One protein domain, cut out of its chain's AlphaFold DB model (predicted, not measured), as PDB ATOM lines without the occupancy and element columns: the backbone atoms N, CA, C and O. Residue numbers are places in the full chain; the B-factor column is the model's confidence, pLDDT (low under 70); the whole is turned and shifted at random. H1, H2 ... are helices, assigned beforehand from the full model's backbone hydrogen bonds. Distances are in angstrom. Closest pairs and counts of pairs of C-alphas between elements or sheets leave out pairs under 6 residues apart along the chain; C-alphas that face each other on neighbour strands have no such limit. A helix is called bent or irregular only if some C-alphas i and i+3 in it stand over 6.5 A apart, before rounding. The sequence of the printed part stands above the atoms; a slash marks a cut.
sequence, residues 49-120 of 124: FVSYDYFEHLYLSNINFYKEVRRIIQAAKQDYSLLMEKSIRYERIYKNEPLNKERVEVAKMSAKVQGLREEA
ATOM      1  N   PHE A  49      55.526  -2.966  -4.793       80.31
ATOM      2  CA  PHE A  49      55.182  -2.558  -6.148       80.31
ATOM      3  C   PHE A  49      53.677  -2.667  -6.355       80.31
ATOM      4  O   PHE A  49      52.996  -3.423  -5.664       80.31
ATOM      5  N   VAL A  50      53.173  -1.925  -7.331       81.25
ATOM      6  CA  VAL A  50      51.752  -1.852  -7.640       81.25
ATOM      7  C   VAL A  50      51.532  -2.052  -9.133       81.25
ATOM      8  O   VAL A  50      52.397  -1.696  -9.935       81.25
ATOM      9  N   SER A  51      50.400  -2.644  -9.515       86.44
ATOM     10  CA  SER A  51      50.057  -2.774 -10.931       86.44
ATOM     11  C   SER A  51      49.749  -1.407 -11.541       86.44
ATOM     12  O   SER A  51      49.302  -0.483 -10.853       86.44
ATOM     13  N   TYR A  52      49.975  -1.294 -12.852       85.38
ATOM     14  CA  TYR A  52      49.635  -0.089 -13.602       85.38
ATOM     15  C   TYR A  52      48.151   0.256 -13.453       85.38
ATOM     16  O   TYR A  52      47.838   1.380 -13.081       85.38
ATOM     17  N   ASP A  53      47.260  -0.722 -13.632       82.81
ATOM     18  CA  ASP A  53      45.809  -0.517 -13.564       82.81
ATOM     19  C   ASP A  53      45.372   0.043 -12.206       82.81
ATOM     20  O   ASP A  53      44.595   0.994 -12.127       82.81
ATOM     21  N   TYR A  54      45.911  -0.501 -11.109       80.06
ATOM     22  CA  TYR A  54      45.605   0.005  -9.773       80.06
ATOM     23  C   TYR A  54      46.091   1.448  -9.601       80.06
ATOM     24  O   TYR A  54      45.366   2.298  -9.076       80.06
ATOM     25  N   PHE A  55      47.311   1.747 -10.058       80.62
ATOM     26  CA  PHE A  55      47.861   3.097  -9.988       80.62
ATOM     27  C   PHE A  55      47.068   4.090 -10.848       80.62
ATOM     28  O   PHE A  55      46.739   5.181 -10.378       80.62
ATOM     29  N   GLU A  56      46.716   3.712 -12.075       85.62
ATOM     30  CA  GLU A  56      45.904   4.517 -12.985       85.62
ATOM     31  C   GLU A  56      44.539   4.829 -12.366       85.62
ATOM     32  O   GLU A  56      44.133   5.993 -12.318       85.62
ATOM     33  N   HIS A  57      43.860   3.824 -11.809       81.88
ATOM     34  CA  HIS A  57      42.581   4.022 -11.131       81.88
ATOM     35  C   HIS A  57      42.687   5.004  -9.959       81.88
ATOM     36  O   HIS A  57      41.861   5.918  -9.846       81.88
ATOM     37  N   LEU A  58      43.710   4.871  -9.106       79.81
ATOM     38  CA  LEU A  58      43.945   5.812  -8.007       79.81
ATOM     39  C   LEU A  58      44.233   7.229  -8.503       79.81
ATOM     40  O   LEU A  58      43.734   8.204  -7.929       79.81
ATOM     41  N   TYR A  59      45.025   7.355  -9.565       80.44
ATOM     42  CA  TYR A  59      45.385   8.635 -10.156       80.44
ATOM     43  C   TYR A  59      44.164   9.345 -10.755       80.44
ATOM     44  O   TYR A  59      43.893  10.505 -10.428       80.44
ATOM     45  N   LEU A  60      43.369   8.641 -11.565       83.38
ATOM     46  CA  LEU A  60      42.143   9.174 -12.162       83.38
ATOM     47  C   LEU A  60      41.098   9.535 -11.096       83.38
ATOM     48  O   LEU A  60      40.451  10.582 -11.196       83.38
ATOM     49  N   SER A  61      40.971   8.719 -10.045       79.38
ATOM     50  CA  SER A  61      40.106   9.015  -8.897       79.38
ATOM     51  C   SER A  61      40.526  10.311  -8.196       79.38
ATOM     52  O   SER A  61      39.692  11.191  -7.963       79.38
ATOM     53  N   ASN A  62      41.830  10.502  -7.964       79.12
ATOM     54  CA  ASN A  62      42.371  11.739  -7.396       79.12
ATOM     55  C   ASN A  62      42.100  12.967  -8.275       79.12
ATOM     56  O   ASN A  62      41.697  14.015  -7.766       79.12
ATOM     57  N   ILE A  63      42.271  12.849  -9.597       82.81
ATOM     58  CA  ILE A  63      41.942  13.935 -10.532       82.81
ATOM     59  C   ILE A  63      40.468  14.320 -10.412       82.81
ATOM     60  O   ILE A  63      40.137  15.508 -10.361       82.81
ATOM     61  N   ASN A  64      39.573  13.334 -10.378       81.94
ATOM     62  CA  ASN A  64      38.139  13.584 -10.283       81.94
ATOM     63  C   ASN A  64      37.771  14.223  -8.943       81.94
ATOM     64  O   ASN A  64      37.040  15.213  -8.925       81.94
ATOM     65  N   PHE A  65      38.356  13.751  -7.841       78.88
ATOM     66  CA  PHE A  65      38.201  14.391  -6.538       78.88
ATOM     67  C   PHE A  65      38.643  15.857  -6.573       78.88
ATOM     68  O   PHE A  65      37.895  16.739  -6.152       78.88
ATOM     69  N   TYR A  66      39.812  16.147  -7.150       79.62
ATOM     70  CA  TYR A  66      40.311  17.515  -7.275       79.62
ATOM     71  C   TYR A  66      39.370  18.421  -8.085       79.62
ATOM     72  O   TYR A  66      39.155  19.582  -7.720       79.62
ATOM     73  N   LYS A  67      38.766  17.905  -9.164       83.56
ATOM     74  CA  LYS A  67      37.757  18.641  -9.946       83.56
ATOM     75  C   LYS A  67      36.544  19.004  -9.090       83.56
ATOM     76  O   LYS A  67      36.120  20.161  -9.118       83.56
ATOM     77  N   GLU A  68      36.027  18.066  -8.301       82.06
ATOM     78  CA  GLU A  68      34.874  18.315  -7.429       82.06
ATOM     79  C   GLU A  68      35.205  19.288  -6.289       82.06
ATOM     80  O   GLU A  68      34.468  20.253  -6.069       82.06
ATOM     81  N   VAL A  69      36.372  19.146  -5.650       82.81
ATOM     82  CA  VAL A  69      36.878  20.114  -4.656       82.81
ATOM     83  C   VAL A  69      36.914  21.523  -5.250       82.81
ATOM     84  O   VAL A  69      36.448  22.486  -4.637       82.81
ATOM     85  N   ARG A  70      37.437  21.662  -6.474       84.50
ATOM     86  CA  ARG A  70      37.539  22.957  -7.155       84.50
ATOM     87  C   ARG A  70      36.166  23.577  -7.397       84.50
ATOM     88  O   ARG A  70      36.024  24.782  -7.202       84.50
ATOM     89  N   ARG A  71      35.163  22.787  -7.793       85.00
ATOM     90  CA  ARG A  71      33.783  23.269  -7.987       85.00
ATOM     91  C   ARG A  71      33.193  23.800  -6.685       85.00
ATOM     92  O   ARG A  71      32.622  24.887  -6.688       85.00
ATOM     93  N   ILE A  72      33.395  23.085  -5.579       85.19
ATOM     94  CA  ILE A  72      32.930  23.502  -4.249       85.19
ATOM     95  C   ILE A  72      33.589  24.817  -3.827       85.19
ATOM     96  O   ILE A  72      32.893  25.742  -3.420       85.19
ATOM     97  N   ILE A  73      34.913  24.937  -3.973       85.56
ATOM     98  CA  ILE A  73      35.636  26.166  -3.619       85.56
ATOM     99  C   ILE A  73      35.154  27.353  -4.459       85.56
ATOM    100  O   ILE A  73      35.000  28.449  -3.930       85.56
ATOM    101  N   GLN A  74      34.904  27.160  -5.758       85.62
ATOM    102  CA  GLN A  74      34.396  28.238  -6.613       85.62
ATOM    103  C   GLN A  74      32.975  28.659  -6.228       85.62
ATOM    104  O   GLN A  74      32.711  29.857  -6.169       85.62
ATOM    105  N   ALA A  75      32.092  27.709  -5.908       87.00
ATOM    106  CA  ALA A  75      30.752  28.019  -5.411       87.00
ATOM    107  C   ALA A  75      30.818  28.792  -4.083       87.00
ATOM    108  O   ALA A  75      30.261  29.878  -3.974       87.00
ATOM    109  N   ALA A  76      31.612  28.312  -3.120       85.31
ATOM    110  CA  ALA A  76      31.809  28.995  -1.842       85.31
ATOM    111  C   ALA A  76      32.391  30.411  -2.017       85.31
ATOM    112  O   ALA A  76      32.011  31.342  -1.311       85.31
ATOM    113  N   LYS A  77      33.302  30.594  -2.981       86.69
ATOM    114  CA  LYS A  77      33.859  31.904  -3.328       86.69
ATOM    115  C   LYS A  77      32.794  32.857  -3.864       86.69
ATOM    116  O   LYS A  77      32.816  34.034  -3.511       86.69
ATOM    117  N   GLN A  78      31.909  32.370  -4.733       86.88
ATOM    118  CA  GLN A  78      30.802  33.153  -5.284       86.88
ATOM    119  C   GLN A  78      29.828  33.564  -4.182       86.88
ATOM    120  O   GLN A  78      29.541  34.751  -4.057       86.88
ATOM    121  N   ASP A  79      29.419  32.624  -3.331       86.88
ATOM    122  CA  ASP A  79      28.512  32.893  -2.210       86.88
ATOM    123  C   ASP A  79      29.103  33.939  -1.252       86.88
ATOM    124  O   ASP A  79      28.439  34.902  -0.870       86.88
ATOM    125  N   TYR A  80      30.390  33.810  -0.917       86.00
ATOM    126  CA  TYR A  80      31.074  34.776  -0.058       86.00
ATOM    127  C   TYR A  80      31.259  36.143  -0.732       86.00
ATOM    128  O   TYR A  80      31.197  37.178  -0.074       86.00
ATOM    129  N   SER A  81      31.460  36.171  -2.052       89.62
ATOM    130  CA  SER A  81      31.533  37.415  -2.822       89.62
ATOM    131  C   SER A  81      30.208  38.167  -2.837       89.62
ATOM    132  O   SER A  81      30.221  39.390  -2.714       89.62
ATOM    133  N   LEU A  82      29.092  37.442  -2.938       90.31
ATOM    134  CA  LEU A  82      27.747  38.006  -2.842       90.31
ATOM    135  C   LEU A  82      27.488  38.569  -1.443       90.31
ATOM    136  O   LEU A  82      27.061  39.710  -1.325       90.31
ATOM    137  N   LEU A  83      27.815  37.807  -0.393       91.75
ATOM    138  CA  LEU A  83      27.637  38.236   0.998       91.75
ATOM    139  C   LEU A  83      28.422  39.512   1.337       91.75
ATOM    140  O   LEU A  83      27.946  40.355   2.086       91.75
ATOM    141  N   MET A  84      29.642  39.631   0.816       91.56
ATOM    142  CA  MET A  84      30.534  40.756   1.109       91.56
ATOM    143  C   MET A  84      30.390  41.915   0.113       91.56
ATOM    144  O   MET A  84      31.156  42.875   0.210       91.56
ATOM    145  N   GLU A  85      29.495  41.785  -0.875       90.88
ATOM    146  CA  GLU A  85      29.262  42.740  -1.971       90.88
ATOM    147  C   GLU A  85      30.544  43.173  -2.705       90.88
ATOM    148  O   GLU A  85      30.665  44.275  -3.239       90.88
ATOM    149  N   LYS A  86      31.548  42.292  -2.738       89.25
ATOM    150  CA  LYS A  86      32.848  42.569  -3.357       89.25
ATOM    151  C   LYS A  86      33.489  41.311  -3.907       89.25
ATOM    152  O   LYS A  86      33.263  40.207  -3.415       89.25
ATOM    153  N   SER A  87      34.359  41.486  -4.898       81.56
ATOM    154  CA  SER A  87      35.162  40.389  -5.440       81.56
ATOM    155  C   SER A  87      36.139  39.864  -4.387       81.56
ATOM    156  O   SER A  87      36.932  40.614  -3.816       81.56
ATOM    157  N   ILE A  88      36.089  38.557  -4.139       83.50
ATOM    158  CA  ILE A  88      36.959  37.881  -3.175       83.50
ATOM    159  C   ILE A  88      38.206  37.356  -3.886       83.50
ATOM    160  O   ILE A  88      38.131  36.744  -4.956       83.50
ATOM    161  N   ARG A  89      39.377  37.543  -3.274       79.56
ATOM    162  CA  ARG A  89      40.636  36.911  -3.688       79.56
ATOM    163  C   ARG A  89      41.091  35.962  -2.584       79.56
ATOM    164  O   ARG A  89      41.038  36.313  -1.413       79.56
ATOM    165  N   TYR A  90      41.525  34.764  -2.966       72.38
ATOM    166  CA  TYR A  90      42.205  33.862  -2.041       72.38
ATOM    167  C   TYR A  90      43.693  34.180  -2.087       72.38
ATOM    168  O   TYR A  90      44.385  33.783  -3.025       72.38
ATOM    169  N   GLU A  91      44.169  34.935  -1.106       77.69
ATOM    170  CA  GLU A  91      45.596  35.183  -0.949       77.69
ATOM    171  C   GLU A  91      46.275  33.941  -0.373       77.69
ATOM    172  O   GLU A  91      45.801  33.336   0.591       77.69
ATOM    173  N   ARG A  92      47.389  33.535  -0.987       73.12
ATOM    174  CA  ARG A  92      48.238  32.471  -0.451       73.12
ATOM    175  C   ARG A  92      49.291  33.112   0.434       73.12
ATOM    176  O   ARG A  92      50.250  33.691  -0.068       73.12
ATOM    177  N   ILE A  93      49.094  33.012   1.741       79.06
ATOM    178  CA  ILE A  93      50.066  33.485   2.721       79.06
ATOM    179  C   ILE A  93      51.037  32.338   2.987       79.06
ATOM    180  O   ILE A  93      50.665  31.329   3.583       79.06
ATOM    181  N   TYR A  94      52.274  32.491   2.528       76.62
ATOM    182  CA  TYR A  94      53.360  31.576   2.859       76.62
ATOM    183  C   TYR A  94      54.082  32.131   4.079       76.62
ATOM    184  O   TYR A  94      54.577  33.257   4.048       76.62
ATOM    185  N   LYS A  95      54.115  31.357   5.160       79.19
ATOM    186  CA  LYS A  95      54.844  31.726   6.368       79.19
ATOM    187  C   LYS A  95      56.020  30.781   6.564       79.19
ATOM    188  O   LYS A  95      55.832  29.571   6.559       79.19
ATOM    189  N   ASN A  96      57.205  31.342   6.787       75.19
ATOM    190  CA  ASN A  96      58.411  30.596   7.158       75.19
ATOM    191  C   ASN A  96      58.520  30.438   8.685       75.19
ATOM    192  O   ASN A  96      59.597  30.573   9.255       75.19
ATOM    193  N   GLU A  97      57.393  30.197   9.355       81.81
ATOM    194  CA  GLU A  97      57.343  29.899  10.787       81.81
ATOM    195  C   GLU A  97      56.758  28.492  10.985       81.81
ATOM    196  O   GLU A  97      55.861  28.098  10.231       81.81
ATOM    197  N   PRO A  98      57.256  27.706  11.959       71.62
ATOM    198  CA  PRO A  98      56.660  26.416  12.281       71.62
ATOM    199  C   PRO A  98      55.213  26.601  12.758       71.62
ATOM    200  O   PRO A  98      54.860  27.636  13.326       71.62
ATOM    201  N   LEU A  99      54.366  25.585  12.548       73.38
ATOM    202  CA  LEU A  99      52.975  25.609  13.008       73.38
ATOM    203  C   LEU A  99      52.930  25.910  14.518       73.38
ATOM    204  O   LEU A  99      53.501  25.171  15.322       73.38
ATOM    205  N   ASN A 100      52.270  27.001  14.907       77.81
ATOM    206  CA  ASN A 100      52.217  27.426  16.305       77.81
ATOM    207  C   ASN A 100      51.295  26.516  17.151       77.81
ATOM    208  O   ASN A 100      50.465  25.768  16.627       77.81
ATOM    209  N   LYS A 101      51.418  26.603  18.486       74.50
ATOM    210  CA  LYS A 101      50.619  25.804  19.438       74.50
ATOM    211  C   LYS A 101      49.108  25.970  19.234       74.50
ATOM    212  O   LYS A 101      48.372  24.998  19.327       74.50
ATOM    213  N   GLU A 102      48.648  27.169  18.884       74.25
ATOM    214  CA  GLU A 102      47.228  27.447  18.626       74.25
ATOM    215  C   GLU A 102      46.682  26.620  17.455       74.25
ATOM    216  O   GLU A 102      45.586  26.071  17.532       74.25
ATOM    217  N   ARG A 103      47.453  26.476  16.369       74.12
ATOM    218  CA  ARG A 103      47.054  25.660  15.212       74.12
ATOM    219  C   ARG A 103      47.050  24.167  15.526       74.12
ATOM    220  O   ARG A 103      46.216  23.450  14.975       74.12
ATOM    221  N   VAL A 104      47.927  23.714  16.420       75.88
ATOM    222  CA  VAL A 104      47.905  22.339  16.941       75.88
ATOM    223  C   VAL A 104      46.624  22.086  17.740       75.88
ATOM    224  O   VAL A 104      45.972  21.070  17.523       75.88
ATOM    225  N   GLU A 105      46.203  23.026  18.589       77.25
ATOM    226  CA  GLU A 105      44.940  22.905  19.335       77.25
ATOM    227  C   GLU A 105      43.717  22.889  18.406       77.25
ATOM    228  O   GLU A 105      42.820  22.063  18.571       77.25
ATOM    229  N   VAL A 106      43.708  23.707  17.346       72.94
ATOM    230  CA  VAL A 106      42.662  23.645  16.306       72.94
ATOM    231  C   VAL A 106      42.625  22.269  15.628       72.94
ATOM    232  O   VAL A 106      41.544  21.731  15.373       72.94
ATOM    233  N   ALA A 107      43.789  21.673  15.351       69.62
ATOM    234  CA  ALA A 107      43.866  20.334  14.775       69.62
ATOM    235  C   ALA A 107      43.323  19.262  15.737       69.62
ATOM    236  O   ALA A 107      42.545  18.413  15.306       69.62
ATOM    237  N   LYS A 108      43.646  19.339  17.035       76.00
ATOM    238  CA  LYS A 108      43.104  18.440  18.071       76.00
ATOM    239  C   LYS A 108      41.591  18.566  18.220       76.00
ATOM    240  O   LYS A 108      40.888  17.560  18.256       76.00
ATOM    241  N   MET A 109      41.066  19.792  18.232       76.50
ATOM    242  CA  MET A 109      39.620  20.033  18.247       76.50
ATOM    243  C   MET A 109      38.939  19.402  17.029       76.50
ATOM    244  O   MET A 109      37.912  18.740  17.172       76.50
ATOM    245  N   SER A 110      39.530  19.565  15.840       67.31
ATOM    246  CA  SER A 110      39.040  18.933  14.613       67.31
ATOM    247  C   SER A 110      39.061  17.405  14.718       67.31
ATOM    248  O   SER A 110      38.046  16.761  14.455       67.31
ATOM    249  N   ALA A 111      40.173  16.824  15.179       69.31
ATOM    250  CA  ALA A 111      40.328  15.383  15.374       69.31
ATOM    251  C   ALA A 111      39.272  14.816  16.339       69.31
ATOM    252  O   ALA A 111      38.612  13.828  16.017       69.31
ATOM    253  N   LYS A 112      39.023  15.509  17.458       73.62
ATOM    254  CA  LYS A 112      37.990  15.150  18.438       73.62
ATOM    255  C   LYS A 112      36.584  15.155  17.836       73.62
ATOM    256  O   LYS A 112      35.810  14.237  18.094       73.62
ATOM    257  N   VAL A 113      36.251  16.152  17.010       72.00
ATOM    258  CA  VAL A 113      34.964  16.208  16.287       72.00
ATOM    259  C   VAL A 113      34.838  15.070  15.267       72.00
ATOM    260  O   VAL A 113      33.737  14.572  15.050       72.00
ATOM    261  N   GLN A 114      35.946  14.629  14.662       55.78
ATOM    262  CA  GLN A 114      35.974  13.465  13.765       55.78
ATOM    263  C   GLN A 114      36.036  12.116  14.513       55.78
ATOM    264  O   GLN A 114      36.122  11.076  13.870       55.78
ATOM    265  N   GLY A 115      35.993  12.107  15.853       64.25
ATOM    266  CA  GLY A 115      36.017  10.880  16.656       64.25
ATOM    267  C   GLY A 115      37.387  10.202  16.755       64.25
ATOM    268  O   GLY A 115      37.474   9.096  17.289       64.25
ATOM    269  N   LEU A 116      38.457  10.850  16.287       62.91
ATOM    270  CA  LEU A 116      39.821  10.373  16.493       62.91
ATOM    271  C   LEU A 116      40.164  10.560  17.976       62.91
ATOM    272  O   LEU A 116      40.146  11.681  18.490       62.91
ATOM    273  N   ARG A 117      40.429   9.455  18.681       54.34
ATOM    274  CA  ARG A 117      40.944   9.518  20.054       54.34
ATOM    275  C   ARG A 117      42.342  10.121  19.995       54.34
ATOM    276  O   ARG A 117      43.144   9.712  19.161       54.34
ATOM    277  N   GLU A 118      42.622  11.088  20.863       53.81
ATOM    278  CA  GLU A 118      43.998  11.516  21.093       53.81
ATOM    279  C   GLU A 118      44.775  10.280  21.553       53.81
ATOM    280  O   GLU A 118      44.475   9.717  22.607       53.81
ATOM    281  N   GLU A 119      45.733   9.815  20.748       51.25
ATOM    282  CA  GLU A 119      46.760   8.934  21.283       51.25
ATOM    283  C   GLU A 119      47.446   9.728  22.386       51.25
ATOM    284  O   GLU A 119      48.056  10.773  22.139       51.25
ATOM    285  N   ALA A 120      47.270   9.263  23.621       40.19
ATOM    286  CA  ALA A 120      48.029   9.758  24.741       40.19
ATOM    287  C   ALA A 120      49.502   9.599  24.362       40.19
ATOM    288  O   ALA A 120      50.027   8.490  24.296       40.19
TER     289      ALA A 120
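Overview. This is residues 49 to 120 of the 124 residues of an uncharacterized protein of uncultured Blautia sp (UniProt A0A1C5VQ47). One long, straight helix, H1, makes the length of the model, and a much shorter helix, H2, stands well away from it at the far end of a long link, with empty space between the two helices. The link, residues 84 to 100, turns back beyond the end of H1 and then reaches across to H2, and a short tail follows H2. The printed part has 72 residues with two named helices, H1 then H2, and no named strand, and its class is all helix. It is extended, with a radius of gyration of the C-alphas of 18.4 A, and the C-alphas span 50 by 38 by 29 A along their three main axes.

Arrangement. H1, residues 52 to 83, is the longest helix, with 32 residues. H2, residues 101 to 113, has 13 residues. H1 and H2 are apart, with no C-alpha of the one within 8 A of the other. Residues 49 to 76, of which 52 to 76 belong to H1, stand free. Residues 91 to 107, of which 101 to 107 belong to H2, stand free, and so do residues 110 to 115, of which 110 to 113 belong to H2. In H1 and H2 every O i to N i+4 pair is within hydrogen-bond range.

Along the chain. H1 runs 46.5 A from C-alpha 52 at (49.635, -0.089, -13.602) to C-alpha 83 at (27.637, 38.236, 0.998). H2 measures 18.6 A from its first to its last C-alpha and ends with C-alpha 113 at (34.964, 16.208, 16.287). Neither helix is bent.

Size, cuts and confidence. The C-alphas of Phe 49 and Glu 85 are the two farthest apart, at 52.4 A. The printed part has no cut. The link from H1 to H2 is long, with 17 residues. The mean pLDDT of the printed part is 78.1, and residue 107, residues 110 to 111 and residues 114 to 120 are under 70.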